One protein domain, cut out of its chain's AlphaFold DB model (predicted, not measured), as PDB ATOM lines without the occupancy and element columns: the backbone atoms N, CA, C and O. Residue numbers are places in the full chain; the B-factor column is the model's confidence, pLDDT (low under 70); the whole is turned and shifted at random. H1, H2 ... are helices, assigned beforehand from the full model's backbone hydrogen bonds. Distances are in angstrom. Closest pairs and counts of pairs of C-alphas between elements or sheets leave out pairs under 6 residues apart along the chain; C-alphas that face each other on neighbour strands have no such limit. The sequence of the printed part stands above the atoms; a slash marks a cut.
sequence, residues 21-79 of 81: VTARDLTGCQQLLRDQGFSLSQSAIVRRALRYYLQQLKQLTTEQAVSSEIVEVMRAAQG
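AT A GLANCE: This is residues 21 to 79 of the 81 residues of an uncharacterized protein of Geobacter thiogenes (UniProt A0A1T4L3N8). What shape do these atoms make? They make a loose, open U of three helices: the long H2 is its base, and H1 and H3 are two arms at opposite ends of H2, on the same side of it, with an empty gap between them. What is it built of? The printed part has 59 residues, with three named helices in the order H1, H2, H3 and no named strand, and its class is all helix. The whole is loose, with a radius of gyration of the C-alphas of 14.5 A and spans of 39 by 26 by 15 A.

IN THESE COORDINATES: Where does the first helix run? H1 is residues 21 to 35, 21.0 A from first to last C-alpha, and C-alpha 21 is at (37.672, -16.215, 142.086). Which helix is longest? H2, residues 42 to 62, is 30.5 A long, and C-alpha 42 is at (25.106, -9.046, 140.094). Where is the last one? H3 is residues 69 to 77, 12.1 A long, ending with C-alpha 77 at (35.032, -15.199, 158.379).

HOW THE PARTS SIT: How does H1 meet H2? They touch, H1 with residues 26 to 30 alone and H2 with residues 42 to 46 alone; their closest C-alphas are those of Gln 30 and Gln 42, 6.5 A apart. Their lines are about perpendicular, at 75 degrees. And H3? H3 touches no helix but is near H2, the closest C-alphas being 8.4 A apart, while H1 and H3 are apart. What do the backbones show? In H1, H2 and H3 every O i to N i+4 pair is within hydrogen-bond range.

THE WHOLE: How far does it reach? The C-alphas farthest apart, those of Gly 37 and Ser 67, are 39.2 A apart. Which stretches stand free? Residues 47 to 56 of H2 stand free, and so do residues 71 to 79, of which 71 to 77 belong to H3. Is anything cut or uncertain? The printed part has no cut, and both links are short, with 6 residues each. The mean pLDDT of the printed part is 79.2, and residues 60 to 79 are under 70.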
ATOM      1  N   VAL A  21      38.412 -14.983 142.384       93.81
ATOM      2  CA  VAL A  21      37.672 -16.215 142.086       93.81
ATOM      3  C   VAL A  21      36.187 -15.959 142.303       93.81
ATOM      4  O   VAL A  21      35.402 -16.118 141.372       93.81
ATOM      5  N   THR A  22      35.810 -15.412 143.459       92.94
ATOM      6  CA  THR A  22      34.409 -15.095 143.768       92.94
ATOM      7  C   THR A  22      33.807 -14.091 142.773       92.94
ATOM      8  O   THR A  22      32.657 -14.230 142.350       92.94
ATOM      9  N   ALA A  23      34.575 -13.088 142.334       93.50
ATOM     10  CA  ALA A  23      34.137 -12.138 141.310       93.50
ATOM     11  C   ALA A  23      33.916 -12.801 139.933       93.50
ATOM     12  O   ALA A  23      32.960 -12.466 139.216       93.50
ATOM     13  N   ARG A  24      34.776 -13.762 139.564       96.06
ATOM     14  CA  ARG A  24      34.623 -14.567 138.344       96.06
ATOM     15  C   ARG A  24      33.365 -15.425 138.421       96.06
ATOM     16  O   ARG A  24      32.574 -15.403 137.479       96.06
ATOM     17  N   ASP A  25      33.146 -16.100 139.540       94.69
ATOM     18  CA  ASP A  25      31.990 -16.978 139.735       94.69
ATOM     19  C   ASP A  25      30.678 -16.189 139.714       94.69
ATOM     20  O   ASP A  25      29.729 -16.585 139.040       94.69
ATOM     21  N   LEU A  26      30.638 -15.004 140.336       95.38
ATOM     22  CA  LEU A  26      29.481 -14.105 140.270       95.38
ATOM     23  C   LEU A  26      29.153 -13.682 138.828       95.38
ATOM     24  O   LEU A  26      27.980 -13.595 138.449       95.38
ATOM     25  N   THR A  27      30.182 -13.442 138.015       96.00
ATOM     26  CA  THR A  27      30.027 -13.148 136.583       96.00
ATOM     27  C   THR A  27      29.519 -14.376 135.821       96.00
ATOM     28  O   THR A  27      28.593 -14.257 135.017       96.00
ATOM     29  N   GLY A  28      30.046 -15.565 136.124       96.62
ATOM     30  CA  GLY A  28      29.577 -16.835 135.567       96.62
ATOM     31  C   GLY A  28      28.106 -17.112 135.884       96.62
ATOM     32  O   GLY A  28      27.332 -17.421 134.980       96.62
ATOM     33  N   CYS A  29      27.675 -16.907 137.133       94.69
ATOM     34  CA  CYS A  29      26.267 -17.020 137.522       94.69
ATOM     35  C   CYS A  29      25.375 -16.082 136.703       94.69
ATOM     36  O   CYS A  29      24.293 -16.477 136.271       94.69
ATOM     37  N   GLN A  30      25.817 -14.840 136.486       96.56
ATOM     38  CA  GLN A  30      25.066 -13.876 135.689       96.56
ATOM     39  C   GLN A  30      24.906 -14.334 134.234       96.56
ATOM     40  O   GLN A  30      23.817 -14.192 133.677       96.56
ATOM     41  N   GLN A  31      25.963 -14.890 133.642       96.00
ATOM     42  CA  GLN A  31      25.930 -15.419 132.283       96.00
ATOM     43  C   GLN A  31      24.985 -16.624 132.178       96.00
ATOM     44  O   GLN A  31      24.074 -16.603 131.357       96.00
ATOM     45  N   LEU A  32      25.112 -17.609 133.072       94.69
ATOM     46  CA  LEU A  32      24.252 -18.800 133.082       94.69
ATOM     47  C   LEU A  32      22.769 -18.448 133.248       94.69
ATOM     48  O   LEU A  32      21.906 -19.023 132.588       94.69
ATOM     49  N   LEU A  33      22.455 -17.477 134.110       92.94
ATOM     50  CA  LEU A  33      21.087 -16.990 134.277       92.94
ATOM     51  C   LEU A  33      20.572 -16.302 133.010       92.94
ATOM     52  O   LEU A  33      19.419 -16.512 132.636       92.94
ATOM     53  N   ARG A  34      21.421 -15.521 132.332       95.56
ATOM     54  CA  ARG A  34      21.076 -14.879 131.060       95.56
ATOM     55  C   ARG A  34      20.794 -15.913 129.973       95.56
ATOM     56  O   ARG A  34      19.807 -15.753 129.261       95.56
ATOM     57  N   ASP A  35      21.602 -16.965 129.886       95.12
ATOM     58  CA  ASP A  35      21.423 -18.049 128.914       95.12
ATOM     59  C   ASP A  35      20.097 -18.804 129.144       95.12
ATOM     60  O   ASP A  35      19.478 -19.292 128.202       95.12
ATOM     61  N   GLN A  36      19.599 -18.820 130.386       93.31
ATOM     62  CA  GLN A  36      18.278 -19.344 130.758       93.31
ATOM     63  C   GLN A  36      17.128 -18.326 130.600       93.31
ATOM     64  O   GLN A  36      15.997 -18.602 130.996       93.31
ATOM     65  N   GLY A  37      17.392 -17.137 130.047       93.69
ATOM     66  CA  GLY A  37      16.392 -16.086 129.829       93.69
ATOM     67  C   GLY A  37      16.158 -15.149 131.021       93.69
ATOM     68  O   GLY A  37      15.279 -14.287 130.964       93.69
ATOM     69  N   PHE A  38      16.943 -15.254 132.097       91.75
ATOM     70  CA  PHE A  38      16.843 -14.376 133.263       91.75
ATOM     71  C   PHE A  38      17.874 -13.243 133.207       91.75
ATOM     72  O   PHE A  38      19.069 -13.441 133.419       91.75
ATOM     73  N   SER A  39      17.407 -12.008 133.019       91.75
ATOM     74  CA  SER A  39      18.268 -10.822 133.101       91.75
ATOM     75  C   SER A  39      18.323 -10.287 134.534       91.75
ATOM     76  O   SER A  39      17.449  -9.537 134.974       91.75
ATOM     77  N   LEU A  40      19.342 -10.701 135.291       90.88
ATOM     78  CA  LEU A  40      19.576 -10.252 136.666       90.88
ATOM     79  C   LEU A  40      20.899  -9.489 136.783       90.88
ATOM     80  O   LEU A  40      21.902  -9.830 136.155       90.88
ATOM     81  N   SER A  41      20.915  -8.450 137.620       92.88
ATOM     82  CA  SER A  41      22.157  -7.775 138.001       92.88
ATOM     83  C   SER A  41      22.933  -8.598 139.028       92.88
ATOM     84  O   SER A  41      22.342  -9.335 139.820       92.88
ATOM     85  N   GLN A  42      24.252  -8.412 139.085       92.06
ATOM     86  CA  GLN A  42      25.106  -9.046 140.094       92.06
ATOM     87  C   GLN A  42      24.614  -8.767 141.524       92.06
ATOM     88  O   GLN A  42      24.511  -9.687 142.330       92.06
ATOM     89  N   SER A  43      24.170  -7.543 141.833       91.00
ATOM     90  CA  SER A  43      23.583  -7.230 143.146       91.00
ATOM     91  C   SER A  43      22.303  -8.026 143.435       91.00
ATOM     92  O   SER A  43      22.033  -8.367 144.584       91.00
ATOM     93  N   ALA A  44      21.484  -8.317 142.418       88.69
ATOM     94  CA  ALA A  44      20.296  -9.155 142.583       88.69
ATOM     95  C   ALA A  44      20.666 -10.621 142.845       88.69
ATOM     96  O   ALA A  44      20.020 -11.266 143.673       88.69
ATOM     97  N   ILE A  45      21.719 -11.115 142.189       92.75
ATOM     98  CA  ILE A  45      22.270 -12.457 142.402       92.75
ATOM     99  C   ILE A  45      22.812 -12.582 143.830       92.75
ATOM    100  O   ILE A  45      22.374 -13.469 144.559       92.75
ATOM    101  N   VAL A  46      23.641 -11.635 144.284       93.00
ATOM    102  CA  VAL A  46      24.173 -11.609 145.661       93.00
ATOM    103  C   VAL A  46      23.046 -11.584 146.697       93.00
ATOM    104  O   VAL A  46      23.053 -12.367 147.643       93.00
ATOM    105  N   ARG A  47      22.010 -10.751 146.505       88.81
ATOM    106  CA  ARG A  47      20.849 -10.732 147.415       88.81
ATOM    107  C   ARG A  47      20.117 -12.076 147.476       88.81
ATOM    108  O   ARG A  47      19.636 -12.441 148.546       88.81
ATOM    109  N   ARG A  48      19.993 -12.792 146.353       88.62
ATOM    110  CA  ARG A  48      19.385 -14.133 146.327       88.62
ATOM    111  C   ARG A  48      20.264 -15.147 147.055       88.62
ATOM    112  O   ARG A  48      19.736 -15.872 147.892       88.62
ATOM    113  N   ALA A  49      21.569 -15.139 146.793       90.06
ATOM    114  CA  ALA A  49      22.530 -16.025 147.444       90.06
ATOM    115  C   ALA A  49      22.510 -15.859 148.972       90.06
ATOM    116  O   ALA A  49      22.357 -16.842 149.688       90.06
ATOM    117  N   LEU A  50      22.529 -14.619 149.477       90.75
ATOM    118  CA  LEU A  50      22.456 -14.339 150.918       90.75
ATOM    119  C   LEU A  50      21.157 -14.844 151.560       90.75
ATOM    120  O   LEU A  50      21.181 -15.400 152.654       90.75
ATOM    121  N   ARG A  51      20.011 -14.666 150.888       87.75
ATOM    122  CA  ARG A  51      18.719 -15.169 151.389       87.75
ATOM    123  C   ARG A  51      18.682 -16.693 151.424       87.75
ATOM    124  O   ARG A  51      18.183 -17.249 152.396       87.75
ATOM    125  N   TYR A  52      19.208 -17.338 150.384       82.94
ATOM    126  CA  TYR A  52      19.301 -18.791 150.314       82.94
ATOM    127  C   TYR A  52      20.215 -19.336 151.414       82.94
ATOM    128  O   TYR A  52      19.803 -20.207 152.172       82.94
ATOM    129  N   TYR A  53      21.404 -18.755 151.572       88.06
ATOM    130  CA  TYR A  53      22.354 -19.151 152.604       88.06
ATOM    131  C   TYR A  53      21.784 -18.972 154.018       88.06
ATOM    132  O   TYR A  53      21.844 -19.886 154.833       88.06
ATOM    133  N   LEU A  54      21.120 -17.842 154.293       84.81
ATOM    134  CA  LEU A  54      20.435 -17.627 155.568       84.81
ATOM    135  C   LEU A  54      19.334 -18.667 155.822       84.81
ATOM    136  O   LEU A  54      19.146 -19.096 156.959       84.81
ATOM    137  N   GLN A  55      18.577 -19.053 154.793       81.56
ATOM    138  CA  GLN A  55      17.554 -20.089 154.920       81.56
ATOM    139  C   GLN A  55      18.177 -21.450 155.254       81.56
ATOM    140  O   GLN A  55      17.679 -22.116 156.159       81.56
ATOM    141  N   GLN A  56      19.267 -21.822 154.578       83.12
ATOM    142  CA  GLN A  56      20.016 -23.047 154.867       83.12
ATOM    143  C   GLN A  56      20.545 -23.045 156.306       83.12
ATOM    144  O   GLN A  56      20.280 -23.978 157.056       83.12
ATOM    145  N   LEU A  57      21.171 -21.950 156.753       80.38
ATOM    146  CA  LEU A  57      21.642 -21.816 158.135       80.38
ATOM    147  C   LEU A  57      20.516 -21.963 159.165       80.38
ATOM    148  O   LEU A  57      20.708 -22.602 160.194       80.38
ATOM    149  N   LYS A  58      19.327 -21.407 158.896       79.06
ATOM    150  CA  LYS A  58      18.162 -21.561 159.784       79.06
ATOM    151  C   LYS A  58      17.686 -23.012 159.879       79.06
ATOM    152  O   LYS A  58      17.308 -23.462 160.960       79.06
ATOM    153  N   GLN A  59      17.697 -23.736 158.761       76.06
ATOM    154  CA  GLN A  59      17.346 -25.158 158.723       76.06
ATOM    155  C   GLN A  59      18.379 -25.991 159.490       76.06
ATOM    156  O   GLN A  59      18.002 -26.769 160.362       76.06
ATOM    157  N   LEU A  60      19.666 -25.707 159.289       69.38
ATOM    158  CA  LEU A  60      20.763 -26.315 160.036       69.38
ATOM    159  C   LEU A  60      20.680 -26.026 161.542       69.38
ATOM    160  O   LEU A  60      20.916 -26.908 162.344       69.38
ATOM    161  N   THR A  61      20.287 -24.833 161.990       60.75
ATOM    162  CA  THR A  61      20.083 -24.601 163.437       60.75
ATOM    163  C   THR A  61      18.890 -25.365 164.025       60.75
ATOM    164  O   THR A  61      18.780 -25.469 165.243       60.75
ATOM    165  N   THR A  62      17.990 -25.875 163.178       58.81
ATOM    166  CA  THR A  62      16.798 -26.629 163.597       58.81
ATOM    167  C   THR A  62      17.070 -28.139 163.647       58.81
ATOM    168  O   THR A  62      16.499 -28.837 164.482       58.81
ATOM    169  N   GLU A  63      17.974 -28.641 162.805       56.50
ATOM    170  CA  GLU A  63      18.423 -30.036 162.768       56.50
ATOM    171  C   GLU A  63      19.811 -30.124 163.422       56.50
ATOM    172  O   GLU A  63      20.733 -29.470 162.971       56.50
ATOM    173  N   GLN A  64      19.992 -30.892 164.499       54.41
ATOM    174  CA  GLN A  64      21.215 -30.958 165.334       54.41
ATOM    175  C   GLN A  64      22.490 -31.500 164.621       54.41
ATOM    176  O   GLN A  64      23.158 -32.394 165.129       54.41
ATOM    177  N   ALA A  65      22.863 -30.959 163.460       50.69
ATOM    178  CA  ALA A  65      24.062 -31.270 162.680       50.69
ATOM    179  C   ALA A  65      25.049 -30.081 162.613       50.69
ATOM    180  O   ALA A  65      26.042 -30.109 161.889       50.69
ATOM    181  N   VAL A  66      24.798 -29.023 163.387       52.88
ATOM    182  CA  VAL A  66      25.602 -27.794 163.422       52.88
ATOM    183  C   VAL A  66      26.705 -27.893 164.462       52.88
ATOM    184  O   VAL A  66      26.563 -27.443 165.595       52.88
ATOM    185  N   SER A  67      27.851 -28.447 164.088       55.53
ATOM    186  CA  SER A  67      29.065 -28.154 164.861       55.53
ATOM    187  C   SER A  67      30.319 -27.995 164.018       55.53
ATOM    188  O   SER A  67      31.162 -27.190 164.391       55.53
ATOM    189  N   SER A  68      30.440 -28.645 162.861       56.03
ATOM    190  CA  SER A  68      31.635 -28.504 162.018       56.03
ATOM    191  C   SER A  68      31.534 -27.336 161.035       56.03
ATOM    192  O   SER A  68      32.355 -26.426 161.079       56.03
ATOM    193  N   GLU A  69      30.493 -27.296 160.200       58.88
ATOM    194  CA  GLU A  69      30.440 -26.360 159.065       58.88
ATOM    195  C   GLU A  69      30.243 -24.895 159.498       58.88
ATOM    196  O   GLU A  69      30.874 -23.990 158.958       58.88
ATOM    197  N   ILE A  70      29.448 -24.634 160.545       60.94
ATOM    198  CA  ILE A  70      29.326 -23.275 161.105       60.94
ATOM    199  C   ILE A  70      30.640 -22.825 161.748       60.94
ATOM    200  O   ILE A  70      31.000 -21.656 161.630       60.94
ATOM    201  N   VAL A  71      31.388 -23.729 162.387       58.09
ATOM    202  CA  VAL A  71      32.696 -23.393 162.966       58.09
ATOM    203  C   VAL A  71      33.708 -23.085 161.866       58.09
ATOM    204  O   VAL A  71      34.463 -22.127 162.007       58.09
ATOM    205  N   GLU A  72      33.701 -23.824 160.758       62.25
ATOM    206  CA  GLU A  72      34.574 -23.559 159.608       62.25
ATOM    207  C   GLU A  72      34.227 -22.246 158.907       62.25
ATOM    208  O   GLU A  72      35.117 -21.442 158.638       62.25
ATOM    209  N   VAL A  73      32.940 -21.949 158.712       59.59
ATOM    210  CA  VAL A  73      32.507 -20.655 158.165       59.59
ATOM    211  C   VAL A  73      32.861 -19.507 159.113       59.59
ATOM    212  O   VAL A  73      33.305 -18.452 158.661       59.59
ATOM    213  N   MET A  74      32.714 -19.690 160.429       56.66
ATOM    214  CA  MET A  74      33.121 -18.685 161.418       56.66
ATOM    215  C   MET A  74      34.643 -18.495 161.460       56.66
ATOM    216  O   MET A  74      35.097 -17.360 161.606       56.66
ATOM    217  N   ARG A  75      35.435 -19.563 161.293       55.03
ATOM    218  CA  ARG A  75      36.900 -19.483 161.175       55.03
ATOM    219  C   ARG A  75      37.314 -18.744 159.907       55.03
ATOM    220  O   ARG A  75      38.072 -17.781 160.004       55.03
ATOM    221  N   ALA A  76      36.727 -19.093 158.763       56.25
ATOM    222  CA  ALA A  76      36.980 -18.422 157.492       56.25
ATOM    223  C   ALA A  76      36.586 -16.932 157.537       56.25
ATOM    224  O   ALA A  76      37.331 -16.080 157.058       56.25
ATOM    225  N   ALA A  77      35.467 -16.587 158.188       55.28
ATOM    226  CA  ALA A  77      35.032 -15.199 158.379       55.28
ATOM    227  C   ALA A  77      35.951 -14.383 159.308       55.28
ATOM    228  O   ALA A  77      35.995 -13.158 159.207       55.28
ATOM    229  N   GLN A  78      36.692 -15.045 160.200       57.72
ATOM    230  CA  GLN A  78      37.710 -14.434 161.062       57.72
ATOM    231  C   GLN A  78      39.118 -14.455 160.438       57.72
ATOM    232  O   GLN A  78      40.065 -13.984 161.064       57.72
ATOM    233  N   GLY A  79      39.263 -14.964 159.208       39.00
ATOM    234  CA  GLY A  79      40.546 -15.055 158.507       39.00
ATOM    235  C   GLY A  79      41.439 -16.210 158.969       39.00
ATOM    236  O   GLY A  79      42.621 -16.229 158.640       39.00
TER     237      GLY A  79